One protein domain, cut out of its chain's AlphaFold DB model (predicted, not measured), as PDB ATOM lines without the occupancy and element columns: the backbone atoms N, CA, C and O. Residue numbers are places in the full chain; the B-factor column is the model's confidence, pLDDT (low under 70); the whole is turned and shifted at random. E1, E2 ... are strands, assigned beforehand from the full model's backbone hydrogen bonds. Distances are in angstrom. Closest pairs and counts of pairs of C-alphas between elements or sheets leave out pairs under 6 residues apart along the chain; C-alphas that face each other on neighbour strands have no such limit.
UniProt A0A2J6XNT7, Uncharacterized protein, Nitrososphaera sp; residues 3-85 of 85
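AT A GLANCE: This is residues 3 to 85 of the 85 residues of an uncharacterized protein of Nitrososphaera sp (UniProt A0A2J6XNT7). Two small three-stranded sheets lie face to face as a sandwich, E1, E6 and E3 in one layer and E2, E5 and E4 in the other, drawn out along the strands into a narrow body that is only just a rod. The chain passes from one sheet to the other at four links, E1 to E2, E2 to E3, E3 to E4 and E5 to E6, while E4 and E5 form a hairpin within one layer. The printed part has 83 residues, with no named helix and six named strands, E1 to E6 in chain order; the class is all strand. The sheet orders are E1 - E6 - E3 and E2 - E5 - E4, both all antiparallel. The whole is compact, with a radius of gyration of the C-alphas of 13.6 A and spans of 44 by 22 by 16 A.

HOW THE PARTS SIT: E1, residues 3 to 10, is an edge strand, antiparallel at 151 degrees to the inner strand E6, residues 75 to 84; N 5 and O 80 are within hydrogen-bond range at 2.9 A. On the other side of E6 is the edge strand E3, residues 20 to 27, antiparallel at 135 degrees, with N 81 and O 25 2.9 A apart. E3 bends by 54 degrees at residue 24. In the other sheet, E2, residues 12 to 16, is antiparallel at 142 degrees to E5, residues 52 to 61, with N 15 and O 53 2.8 A apart. E4, residues 38 to 44, forms a hairpin with E5 at 154 degrees, with N 41 and O 58 2.8 A apart. The facing parts of the two sheets are 9.0 A centre to centre, their best planes 8 degrees apart and their strands at 26 degrees. Between the sheets, the closest C-alphas of E3 and E5 are those of Ile 23 and Ser 52, 6.5 A apart. E1 and E4 are apart, as are E2 and E6.

IN THESE COORDINATES: E1 begins at C-alpha 3, (183.617, 115.532, 239.268), and is 23.3 A long. E2 is 13.4 A, E3 17.1 A and E4 19.9 A. E5 is 29.4 A long and ends at C-alpha 61, (192.754, 122.589, 210.100). E6 is 26.1 A long and ends at C-alpha 84, (179.597, 118.809, 243.318).

THE WHOLE: The two C-alphas farthest apart, those of Thr 65 and Val 85, are 45.4 A apart. The printed part has no cut. The link E5 to E6, residues 62 to 74, is long; its residues 70 to 71 pair antiparallel with residues 58 to 59 of E5. The mean pLDDT of the printed part is 85.3, and residues 28 to 36 and 64 to 67 are under 70.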
ATOM      1  N   VAL A   3     184.053 116.532 240.251       93.44
ATOM      2  CA  VAL A   3     183.617 115.532 239.268       93.44
ATOM      3  C   VAL A   3     183.735 116.101 237.865       93.44
ATOM      4  O   VAL A   3     183.680 117.317 237.675       93.44
ATOM      5  N   THR A   4     183.912 115.219 236.892       93.62
ATOM      6  CA  THR A   4     183.950 115.572 235.475       93.62
ATOM      7  C   THR A   4     182.668 115.135 234.781       93.62
ATOM      8  O   THR A   4     181.990 114.204 235.216       93.62
ATOM      9  N   GLY A   5     182.327 115.831 233.706       92.88
ATOM     10  CA  GLY A   5     181.191 115.513 232.855       92.88
ATOM     11  C   GLY A   5     181.440 115.973 231.427       92.88
ATOM     12  O   GLY A   5     182.515 116.487 231.102       92.88
ATOM     13  N   SER A   6     180.437 115.782 230.581       93.50
ATOM     14  CA  SER A   6     180.463 116.235 229.197       93.50
ATOM     15  C   SER A   6     179.111 116.791 228.761       93.50
ATOM     16  O   SER A   6     178.074 116.485 229.355       93.50
ATOM     17  N   ALA A   7     179.129 117.643 227.745       92.19
ATOM     18  CA  ALA A   7     177.954 118.178 227.071       92.19
ATOM     19  C   ALA A   7     178.242 118.272 225.573       92.19
ATOM     20  O   ALA A   7     179.383 118.498 225.179       92.19
ATOM     21  N   SER A   8     177.215 118.117 224.750       93.00
ATOM     22  CA  SER A   8     177.339 118.327 223.312       93.00
ATOM     23  C   SER A   8     176.985 119.767 222.956       93.00
ATOM     24  O   SER A   8     175.947 120.268 223.389       93.00
ATOM     25  N   ILE A   9     177.853 120.436 222.197       91.81
ATOM     26  CA  ILE A   9     177.710 121.838 221.790       91.81
ATOM     27  C   ILE A   9     177.974 121.956 220.287       91.81
ATOM     28  O   ILE A   9     178.923 121.364 219.777       91.81
ATOM     29  N   THR A  10     177.174 122.766 219.596       91.56
ATOM     30  CA  THR A  10     177.408 123.165 218.202       91.56
ATOM     31  C   THR A  10     177.587 124.675 218.160       91.56
ATOM     32  O   THR A  10     176.704 125.407 218.603       91.56
ATOM     33  N   GLY A  11     178.717 125.148 217.635       91.94
ATOM     34  CA  GLY A  11     179.056 126.567 217.623       91.94
ATOM     35  C   GLY A  11     179.145 127.151 219.034       91.94
ATOM     36  O   GLY A  11     179.983 126.724 219.823       91.94
ATOM     37  N   SER A  12     178.292 128.118 219.367       93.00
ATOM     38  CA  SER A  12     178.247 128.744 220.693       93.00
ATOM     39  C   SER A  12     177.090 128.226 221.546       93.00
ATOM     40  O   SER A  12     176.005 127.913 221.054       93.00
ATOM     41  N   GLY A  13     177.309 128.137 222.858       92.75
ATOM     42  CA  GLY A  13     176.297 127.629 223.775       92.75
ATOM     43  C   GLY A  13     176.628 127.828 225.247       92.75
ATOM     44  O   GLY A  13     177.690 128.328 225.614       92.75
ATOM     45  N   THR A  14     175.695 127.406 226.099       94.06
ATOM     46  CA  THR A  14     175.855 127.424 227.555       94.06
ATOM     47  C   THR A  14     175.767 126.005 228.089       94.06
ATOM     48  O   THR A  14     174.772 125.313 227.882       94.06
ATOM     49  N   ILE A  15     176.793 125.586 228.822       93.50
ATOM     50  CA  ILE A  15     176.781 124.354 229.603       93.50
ATOM     51  C   ILE A  15     176.131 124.673 230.948       93.50
ATOM     52  O   ILE A  15     176.641 125.513 231.687       93.50
ATOM     53  N   THR A  16     175.039 123.988 231.286       94.94
ATOM     54  CA  THR A  16     174.380 124.094 232.595       94.94
ATOM     55  C   THR A  16     174.347 122.730 233.263       94.94
ATOM     56  O   THR A  16     173.787 121.777 232.721       94.94
ATOM     57  N   VAL A  17     174.921 122.637 234.462       93.88
ATOM     58  CA  VAL A  17     175.015 121.379 235.211       93.88
ATOM     59  C   VAL A  17     174.122 121.466 236.451       93.88
ATOM     60  O   VAL A  17     174.388 122.263 237.348       93.88
ATOM     61  N   PRO A  18     173.022 120.709 236.554       92.00
ATOM     62  CA  PRO A  18     172.179 120.743 237.746       92.00
ATOM     63  C   PRO A  18     172.887 120.105 238.953       92.00
ATOM     64  O   PRO A  18     173.687 119.184 238.806       92.00
ATOM     65  N   GLY A  19     172.571 120.573 240.166       90.62
ATOM     66  CA  GLY A  19     173.027 119.926 241.405       90.62
ATOM     67  C   GLY A  19     174.518 120.084 241.730       90.62
ATOM     68  O   GLY A  19     175.073 119.262 242.457       90.62
ATOM     69  N   VAL A  20     175.177 121.126 241.217       94.00
ATOM     70  CA  VAL A  20     176.583 121.446 241.524       94.00
ATOM     71  C   VAL A  20     176.691 122.822 242.170       94.00
ATOM     72  O   VAL A  20     175.851 123.691 241.947       94.00
ATOM     73  N   LYS A  21     177.747 123.035 242.957       90.94
ATOM     74  CA  LYS A  21     178.079 124.348 243.523       90.94
ATOM     75  C   LYS A  21     178.606 125.289 242.448       90.94
ATOM     76  O   LYS A  21     178.200 126.446 242.400       90.94
ATOM     77  N   GLN A  22     179.522 124.796 241.613       92.75
ATOM     78  CA  GLN A  22     180.177 125.611 240.596       92.75
ATOM     79  C   GLN A  22     180.762 124.770 239.451       92.75
ATOM     80  O   GLN A  22     181.312 123.699 239.711       92.75
ATOM     81  N   ILE A  23     180.709 125.264 238.209       91.00
ATOM     82  CA  ILE A  23     181.592 124.796 237.123       91.00
ATOM     83  C   ILE A  23     182.954 125.475 237.285       91.00
ATOM     84  O   ILE A  23     183.023 126.699 237.340       91.00
ATOM     85  N   ILE A  24     184.031 124.698 237.382       89.38
ATOM     86  CA  ILE A  24     185.365 125.218 237.736       89.38
ATOM     87  C   ILE A  24     186.369 125.178 236.580       89.38
ATOM     88  O   ILE A  24     187.367 125.889 236.642       89.38
ATOM     89  N   ALA A  25     186.123 124.372 235.542       84.25
ATOM     90  CA  ALA A  25     186.964 124.327 234.346       84.25
ATOM     91  C   ALA A  25     186.227 123.723 233.141       84.25
ATOM     92  O   ALA A  25     185.399 122.823 233.307       84.25
ATOM     93  N   VAL A  26     186.608 124.158 231.938       84.00
ATOM     94  CA  VAL A  26     186.442 123.399 230.687       84.00
ATOM     95  C   VAL A  26     187.759 122.709 230.380       84.00
ATOM     96  O   VAL A  26     188.833 123.277 230.572       84.00
ATOM     97  N   LEU A  27     187.662 121.458 229.957       79.00
ATOM     98  CA  LEU A  27     188.788 120.647 229.540       79.00
ATOM     99  C   LEU A  27     188.875 120.772 228.021       79.00
ATOM    100  O   LEU A  27     188.088 120.155 227.304       79.00
ATOM    101  N   ASP A  28     189.799 121.604 227.549       69.94
ATOM    102  CA  ASP A  28     190.057 121.726 226.120       69.94
ATOM    103  C   ASP A  28     190.656 120.408 225.607       69.94
ATOM    104  O   ASP A  28     191.670 119.921 226.120       69.94
ATOM    105  N   LEU A  29     189.986 119.792 224.635       65.88
ATOM    106  CA  LEU A  29     190.418 118.541 224.029       65.88
ATOM    107  C   LEU A  29     190.881 118.821 222.607       65.88
ATOM    108  O   LEU A  29     190.092 118.799 221.662       65.88
ATOM    109  N   TYR A  30     192.192 118.987 222.447       67.31
ATOM    110  CA  TYR A  30     192.812 118.978 221.131       67.31
ATOM    111  C   TYR A  30     192.739 117.566 220.536       67.31
ATOM    112  O   TYR A  30     193.617 116.725 220.742       67.31
ATOM    113  N   THR A  31     191.648 117.291 219.823       60.94
ATOM    114  CA  THR A  31     191.427 116.012 219.148       60.94
ATOM    115  C   THR A  31     191.679 116.202 217.662       60.94
ATOM    116  O   THR A  31     190.886 116.835 216.970       60.94
ATOM    117  N   VAL A  32     192.789 115.654 217.170       61.62
ATOM    118  CA  VAL A  32     193.067 115.588 215.732       61.62
ATOM    119  C   VAL A  32     192.452 114.307 215.208       61.62
ATOM    120  O   VAL A  32     192.874 113.207 215.578       61.62
ATOM    121  N   ASN A  33     191.449 114.432 214.348       61.62
ATOM    122  CA  ASN A  33     190.958 113.271 213.634       61.62
ATOM    123  C   ASN A  33     192.043 112.829 212.631       61.62
ATOM    124  O   ASN A  33     192.436 113.578 211.751       61.62
ATOM    125  N   ASN A  34     192.553 111.599 212.716       58.62
ATOM    126  CA  ASN A  34     193.557 111.136 211.744       58.62
ATOM    127  C   ASN A  34     192.982 111.014 210.309       58.62
ATOM    128  O   ASN A  34     193.729 110.880 209.345       58.62
ATOM    129  N   SER A  35     191.650 111.040 210.162       63.00
ATOM    130  CA  SER A  35     190.940 110.949 208.873       63.00
ATOM    131  C   SER A  35     190.463 112.289 208.301       63.00
ATOM    132  O   SER A  35     190.190 112.370 207.106       63.00
ATOM    133  N   SER A  36     190.403 113.346 209.108       66.69
ATOM    134  CA  SER A  36     190.182 114.714 208.645       66.69
ATOM    135  C   SER A  36     191.193 115.579 209.363       66.69
ATOM    136  O   SER A  36     191.208 115.588 210.584       66.69
ATOM    137  N   SER A  37     192.030 116.331 208.655       76.56
ATOM    138  CA  SER A  37     193.003 117.233 209.286       76.56
ATOM    139  C   SER A  37     192.352 118.353 210.121       76.56
ATOM    140  O   SER A  37     192.989 119.368 210.347       76.56
ATOM    141  N   ASN A  38     191.100 118.221 210.559       80.69
ATOM    142  CA  ASN A  38     190.378 119.173 211.375       80.69
ATOM    143  C   ASN A  38     190.625 118.917 212.866       80.69
ATOM    144  O   ASN A  38     190.784 117.776 213.311       80.69
ATOM    145  N   TYR A  39     190.628 119.999 213.630       84.38
ATOM    146  CA  TYR A  39     190.614 119.994 215.088       84.38
ATOM    147  C   TYR A  39     189.520 120.938 215.581       84.38
ATOM    148  O   TYR A  39     189.143 121.880 214.879       84.38
ATOM    149  N   TYR A  40     189.054 120.704 216.804       87.06
ATOM    150  CA  TYR A  40     188.158 121.615 217.505       87.06
ATOM    151  C   TYR A  40     188.888 122.274 218.675       87.06
ATOM    152  O   TYR A  40     189.726 121.639 219.315       87.06
ATOM    153  N   LEU A  41     188.573 123.540 218.932       87.00
ATOM    154  CA  LEU A  41     188.955 124.281 220.132       87.00
ATOM    155  C   LEU A  41     187.689 124.640 220.884       87.00
ATOM    156  O   LEU A  41     186.704 125.047 220.265       87.00
ATOM    157  N   VAL A  42     187.726 124.521 222.205       88.94
ATOM    158  CA  VAL A  42     186.631 124.989 223.051       88.94
ATOM    159  C   VAL A  42     187.100 126.196 223.843       88.94
ATOM    160  O   VAL A  42     187.906 126.081 224.764       88.94
ATOM    161  N   GLU A  43     186.553 127.357 223.514       87.44
ATOM    162  CA  GLU A  43     186.842 128.600 224.208       87.44
ATOM    163  C   GLU A  43     185.751 128.924 225.219       87.44
ATOM    164  O   GLU A  43     184.552 128.837 224.954       87.44
ATOM    165  N   GLN A  44     186.172 129.335 226.408       90.31
ATOM    166  CA  GLN A  44     185.275 129.903 227.395       90.31
ATOM    167  C   GLN A  44     185.041 131.383 227.065       90.31
ATOM    168  O   GLN A  44     185.973 132.182 227.115       90.31
ATOM    169  N   THR A  45     183.792 131.773 226.808       90.25
ATOM    170  CA  THR A  45     183.454 133.155 226.416       90.25
ATOM    171  C   THR A  45     183.145 134.068 227.606       90.25
ATOM    172  O   THR A  45     183.146 135.291 227.473       90.25
ATOM    173  N   ALA A  46     182.908 133.498 228.791       89.81
ATOM    174  CA  ALA A  46     182.695 134.231 230.037       89.81
ATOM    175  C   ALA A  46     183.121 133.401 231.256       89.81
ATOM    176  O   ALA A  46     183.143 132.176 231.199       89.81
ATOM    177  N   ALA A  47     183.438 134.053 232.379       87.94
ATOM    178  CA  ALA A  47     183.705 133.351 233.637       87.94
ATOM    179  C   ALA A  47     182.515 132.452 234.049       87.94
ATOM    180  O   ALA A  47     181.365 132.854 233.841       87.94
ATOM    181  N   PRO A  48     182.752 131.278 234.670       90.69
ATOM    182  CA  PRO A  48     181.664 130.442 235.159       90.69
ATOM    183  C   PRO A  48     180.797 131.182 236.179       90.69
ATOM    184  O   PRO A  48     181.308 131.786 237.125       90.69
ATOM    185  N   SER A  49     179.480 131.093 236.011       91.75
ATOM    186  CA  SER A  49     178.493 131.699 236.904       91.75
ATOM    187  C   SER A  49     177.700 130.599 237.592       91.75
ATOM    188  O   SER A  49     176.780 130.011 237.017       91.75
ATOM    189  N   GLY A  50     178.106 130.275 238.823       92.62
ATOM    190  CA  GLY A  50     177.549 129.153 239.571       92.62
ATOM    191  C   GLY A  50     177.620 127.870 238.745       92.62
ATOM    192  O   GLY A  50     178.700 127.395 238.396       92.62
ATOM    193  N   ASN A  51     176.459 127.328 238.400       94.00
ATOM    194  CA  ASN A  51     176.327 126.063 237.693       94.00
ATOM    195  C   ASN A  51     176.290 126.174 236.157       94.00
ATOM    196  O   ASN A  51     175.920 125.199 235.500       94.00
ATOM    197  N   SER A  52     176.613 127.344 235.600       94.31
ATOM    198  CA  SER A  52     176.537 127.612 234.163       94.31
ATOM    199  C   SER A  52     177.830 128.209 233.606       94.31
ATOM    200  O   SER A  52     178.524 128.966 234.290       94.31
ATOM    201  N   LEU A  53     178.142 127.874 232.354       93.62
ATOM    202  CA  LEU A  53     179.342 128.319 231.655       93.62
ATOM    203  C   LEU A  53     179.077 128.531 230.165       93.62
ATOM    204  O   LEU A  53     178.644 127.605 229.480       93.62
ATOM    205  N   SER A  54     179.372 129.729 229.669       94.44
ATOM    206  CA  SER A  54     179.282 130.047 228.243       94.44
ATOM    207  C   SER A  54     180.555 129.623 227.515       94.44
ATOM    208  O   SER A  54     181.665 129.937 227.957       94.44
ATOM    209  N   VAL A  55     180.382 128.927 226.396       93.19
ATOM    210  CA  VAL A  55     181.469 128.416 225.559       93.19
ATOM    211  C   VAL A  55     181.204 128.694 224.083       93.19
ATOM    212  O   VAL A  55     180.059 128.846 223.653       93.19
ATOM    213  N   GLU A  56     182.273 128.737 223.304       92.38
ATOM    214  CA  GLU A  56     182.255 128.741 221.848       92.38
ATOM    215  C   GLU A  56     183.191 127.648 221.342       92.38
ATOM    216  O   GLU A  56     184.311 127.492 221.824       92.38
ATOM    217  N   VAL A  57     182.707 126.855 220.393       91.31
ATOM    218  CA  VAL A  57     183.480 125.809 219.739       91.31
ATOM    219  C   VAL A  57     183.922 126.314 218.376       91.31
ATOM    220  O   VAL A  57     183.096 126.696 217.543       91.31
ATOM    221  N   LEU A  58     185.227 126.277 218.144       89.38
ATOM    222  CA  LEU A  58     185.858 126.660 216.890       89.38
ATOM    223  C   LEU A  58     186.430 125.416 216.202       89.38
ATOM    224  O   LEU A  58     186.914 124.500 216.856       89.38
ATOM    225  N   GLU A  59     186.387 125.379 214.879       87.94
ATOM    226  CA  GLU A  59     186.950 124.354 214.007       87.94
ATOM    227  C   GLU A  59     188.106 124.953 213.199       87.94
ATOM    228  O   GLU A  59     187.985 126.029 212.607       87.94
ATOM    229  N   GLY A  60     189.240 124.258 213.170       85.31
ATOM    230  CA  GLY A  60     190.407 124.625 212.371       85.31
ATOM    231  C   GLY A  60     191.020 123.419 211.668       85.31
ATOM    232  O   GLY A  60     190.575 122.291 211.860       85.31
ATOM    233  N   THR A  61     192.061 123.645 210.860       84.12
ATOM    234  CA  THR A  61     192.754 122.589 210.100       84.12
ATOM    235  C   THR A  61     194.243 122.533 210.456       84.12
ATOM    236  O   THR A  61     194.964 123.523 210.339       84.12
ATOM    237  N   VAL A  62     194.727 121.361 210.866       77.38
ATOM    238  CA  VAL A  62     196.128 121.051 211.170       77.38
ATOM    239  C   VAL A  62     196.993 121.247 209.927       77.38
ATOM    240  O   VAL A  62     196.726 120.671 208.874       77.38
ATOM    241  N   GLY A  63     198.046 122.058 210.047       70.06
ATOM    242  CA  GLY A  63     198.976 122.341 208.947       70.06
ATOM    243  C   GLY A  63     198.400 123.214 207.825       70.06
ATOM    244  O   GLY A  63     199.107 123.493 206.859       70.06
ATOM    245  N   GLY A  64     197.147 123.665 207.941       64.25
ATOM    246  CA  GLY A  64     196.585 124.678 207.055       64.25
ATOM    247  C   GLY A  64     197.176 126.059 207.343       64.25
ATOM    248  O   GLY A  64     197.586 126.360 208.463       64.25
ATOM    249  N   THR A  65     197.172 126.945 206.348       62.28
ATOM    250  CA  THR A  65     197.392 128.386 206.545       62.28
ATOM    251  C   THR A  65     196.145 129.014 207.177       62.28
ATOM    252  O   THR A  65     195.458 129.814 206.548       62.28
ATOM    253  N   ALA A  66     195.764 128.592 208.381       53.78
ATOM    254  CA  ALA A  66     194.559 129.094 209.029       53.78
ATOM    255  C   ALA A  66     194.913 130.327 209.861       53.78
ATOM    256  O   ALA A  66     195.458 130.214 210.955       53.78
ATOM    257  N   ALA A  67     194.616 131.517 209.334       56.25
ATOM    258  CA  ALA A  67     194.783 132.755 210.088       56.25
ATOM    259  C   ALA A  67     193.749 132.906 211.216       56.25
ATOM    260  O   ALA A  67     193.990 133.728 212.082       56.25
ATOM    261  N   ASN A  68     192.649 132.136 211.225       75.06
ATOM    262  CA  ASN A  68     191.705 132.015 212.344       75.06
ATOM    263  C   ASN A  68     190.838 130.747 212.180       75.06
ATOM    264  O   ASN A  68     190.342 130.517 211.072       75.06
ATOM    265  N   PRO A  69     190.631 129.934 213.231       84.19
ATOM    266  CA  PRO A  69     189.594 128.903 213.238       84.19
ATOM    267  C   PRO A  69     188.195 129.548 213.152       84.19
ATOM    268  O   PRO A  69     188.010 130.710 213.515       84.19
ATOM    269  N   THR A  70     187.210 128.819 212.628       89.88
ATOM    270  CA  THR A  70     185.830 129.305 212.422       89.88
ATOM    271  C   THR A  70     184.865 128.641 213.389       89.88
ATOM    272  O   THR A  70     185.130 127.533 213.823       89.88
ATOM    273  N   VAL A  71     183.713 129.246 213.677       91.00
ATOM    274  CA  VAL A  71     182.685 128.613 214.523       91.00
ATOM    275  C   VAL A  71     182.302 127.233 213.975       91.00
ATOM    276  O   VAL A  71     181.960 127.096 212.798       91.00
ATOM    277  N   ALA A  72     182.377 126.213 214.830       90.50
ATOM    278  CA  ALA A  72     182.102 124.835 214.458       90.50
ATOM    279  C   ALA A  72     180.632 124.663 214.060       90.50
ATOM    280  O   ALA A  72     179.717 125.093 214.762       90.50
ATOM    281  N   THR A  73     180.405 123.987 212.935       90.56
ATOM    282  CA  THR A  73     179.051 123.649 212.453       90.56
ATOM    283  C   THR A  73     178.631 122.228 212.828       90.56
ATOM    284  O   THR A  73     177.455 121.882 212.730       90.56
ATOM    285  N   SER A  74     179.590 121.420 213.277       88.75
ATOM    286  CA  SER A  74     179.372 120.067 213.781       88.75
ATOM    287  C   SER A  74     179.180 120.076 215.295       88.75
ATOM    288  O   SER A  74     179.700 120.947 215.992       88.75
ATOM    289  N   GLU A  75     178.443 119.090 215.798       90.62
ATOM    290  CA  GLU A  75     178.294 118.862 217.232       90.62
ATOM    291  C   GLU A  75     179.609 118.327 217.820       90.62
ATOM    292  O   GLU A  75     180.184 117.358 217.318       90.62
ATOM    293  N   VAL A  76     180.084 118.960 218.892       88.75
ATOM    294  CA  VAL A  76     181.335 118.628 219.578       88.75
ATOM    295  C   VAL A  76     181.050 118.303 221.036       88.75
ATOM    296  O   VAL A  76     180.322 119.016 221.728       88.75
ATOM    297  N   THR A  77     181.644 117.216 221.526       90.88
ATOM    298  CA  THR A  77     181.600 116.873 222.950       90.88
ATOM    299  C   THR A  77     182.596 117.735 223.718       90.88
ATOM    300  O   THR A  77     183.806 117.580 223.574       90.88
ATOM    301  N   VAL A  78     182.079 118.614 224.569       90.62
ATOM    302  CA  VAL A  78     182.848 119.448 225.489       90.62
ATOM    303  C   VAL A  78     182.911 118.771 226.848       90.62
ATOM    304  O   VAL A  78     181.878 118.424 227.420       90.62
ATOM    305  N   TYR A  79     184.114 118.627 227.392       91.56
ATOM    306  CA  TYR A  79     184.335 118.079 228.725       91.56
ATOM    307  C   TYR A  79     184.528 119.208 229.739       91.56
ATOM    308  O   TYR A  79     185.138 120.235 229.446       91.56
ATOM    309  N   TYR A  80     184.017 119.025 230.951       92.56
ATOM    310  CA  TYR A  80     184.087 120.033 232.008       92.56
ATOM    311  C   TYR A  80     184.299 119.397 233.380       92.56
ATOM    312  O   TYR A  80     184.021 118.214 233.592       92.56
ATOM    313  N   ALA A  81     184.767 120.205 234.330       93.56
ATOM    314  CA  ALA A  81     184.888 119.843 235.735       93.56
ATOM    315  C   ALA A  81     184.015 120.753 236.604       93.56
ATOM    316  O   ALA A  81     183.939 121.967 236.396       93.56
ATOM    317  N   VAL A  82     183.379 120.165 237.614       95.31
ATOM    318  CA  VAL A  82     182.480 120.857 238.543       95.31
ATOM    319  C   VAL A  82     182.812 120.518 239.990       95.31
ATOM    320  O   VAL A  82     183.295 119.429 240.308       95.31
ATOM    321  N   LEU A  83     182.490 121.442 240.886       95.12
ATOM    322  CA  LEU A  83     182.429 121.198 242.317       95.12
ATOM    323  C   LEU A  83     181.020 120.706 242.674       95.12
ATOM    324  O   LEU A  83     180.084 121.503 242.758       95.12
ATOM    325  N   ALA A  84     180.861 119.399 242.880       89.31
ATOM    326  CA  ALA A  84     179.597 118.809 243.318       89.31
ATOM    327  C   ALA A  84     179.217 119.275 244.738       89.31
ATOM    328  O   ALA A  84     180.101 119.608 245.543       89.31
ATOM    329  N   VAL A  85     177.906 119.306 245.015       84.06
ATOM    330  CA  VAL A  85     177.335 119.677 246.325       84.06
ATOM    331  C   VAL A  85     177.845 118.755 247.424       84.06
ATOM    332  O   VAL A  85     177.846 117.523 247.225       84.06
TER     333      VAL A  85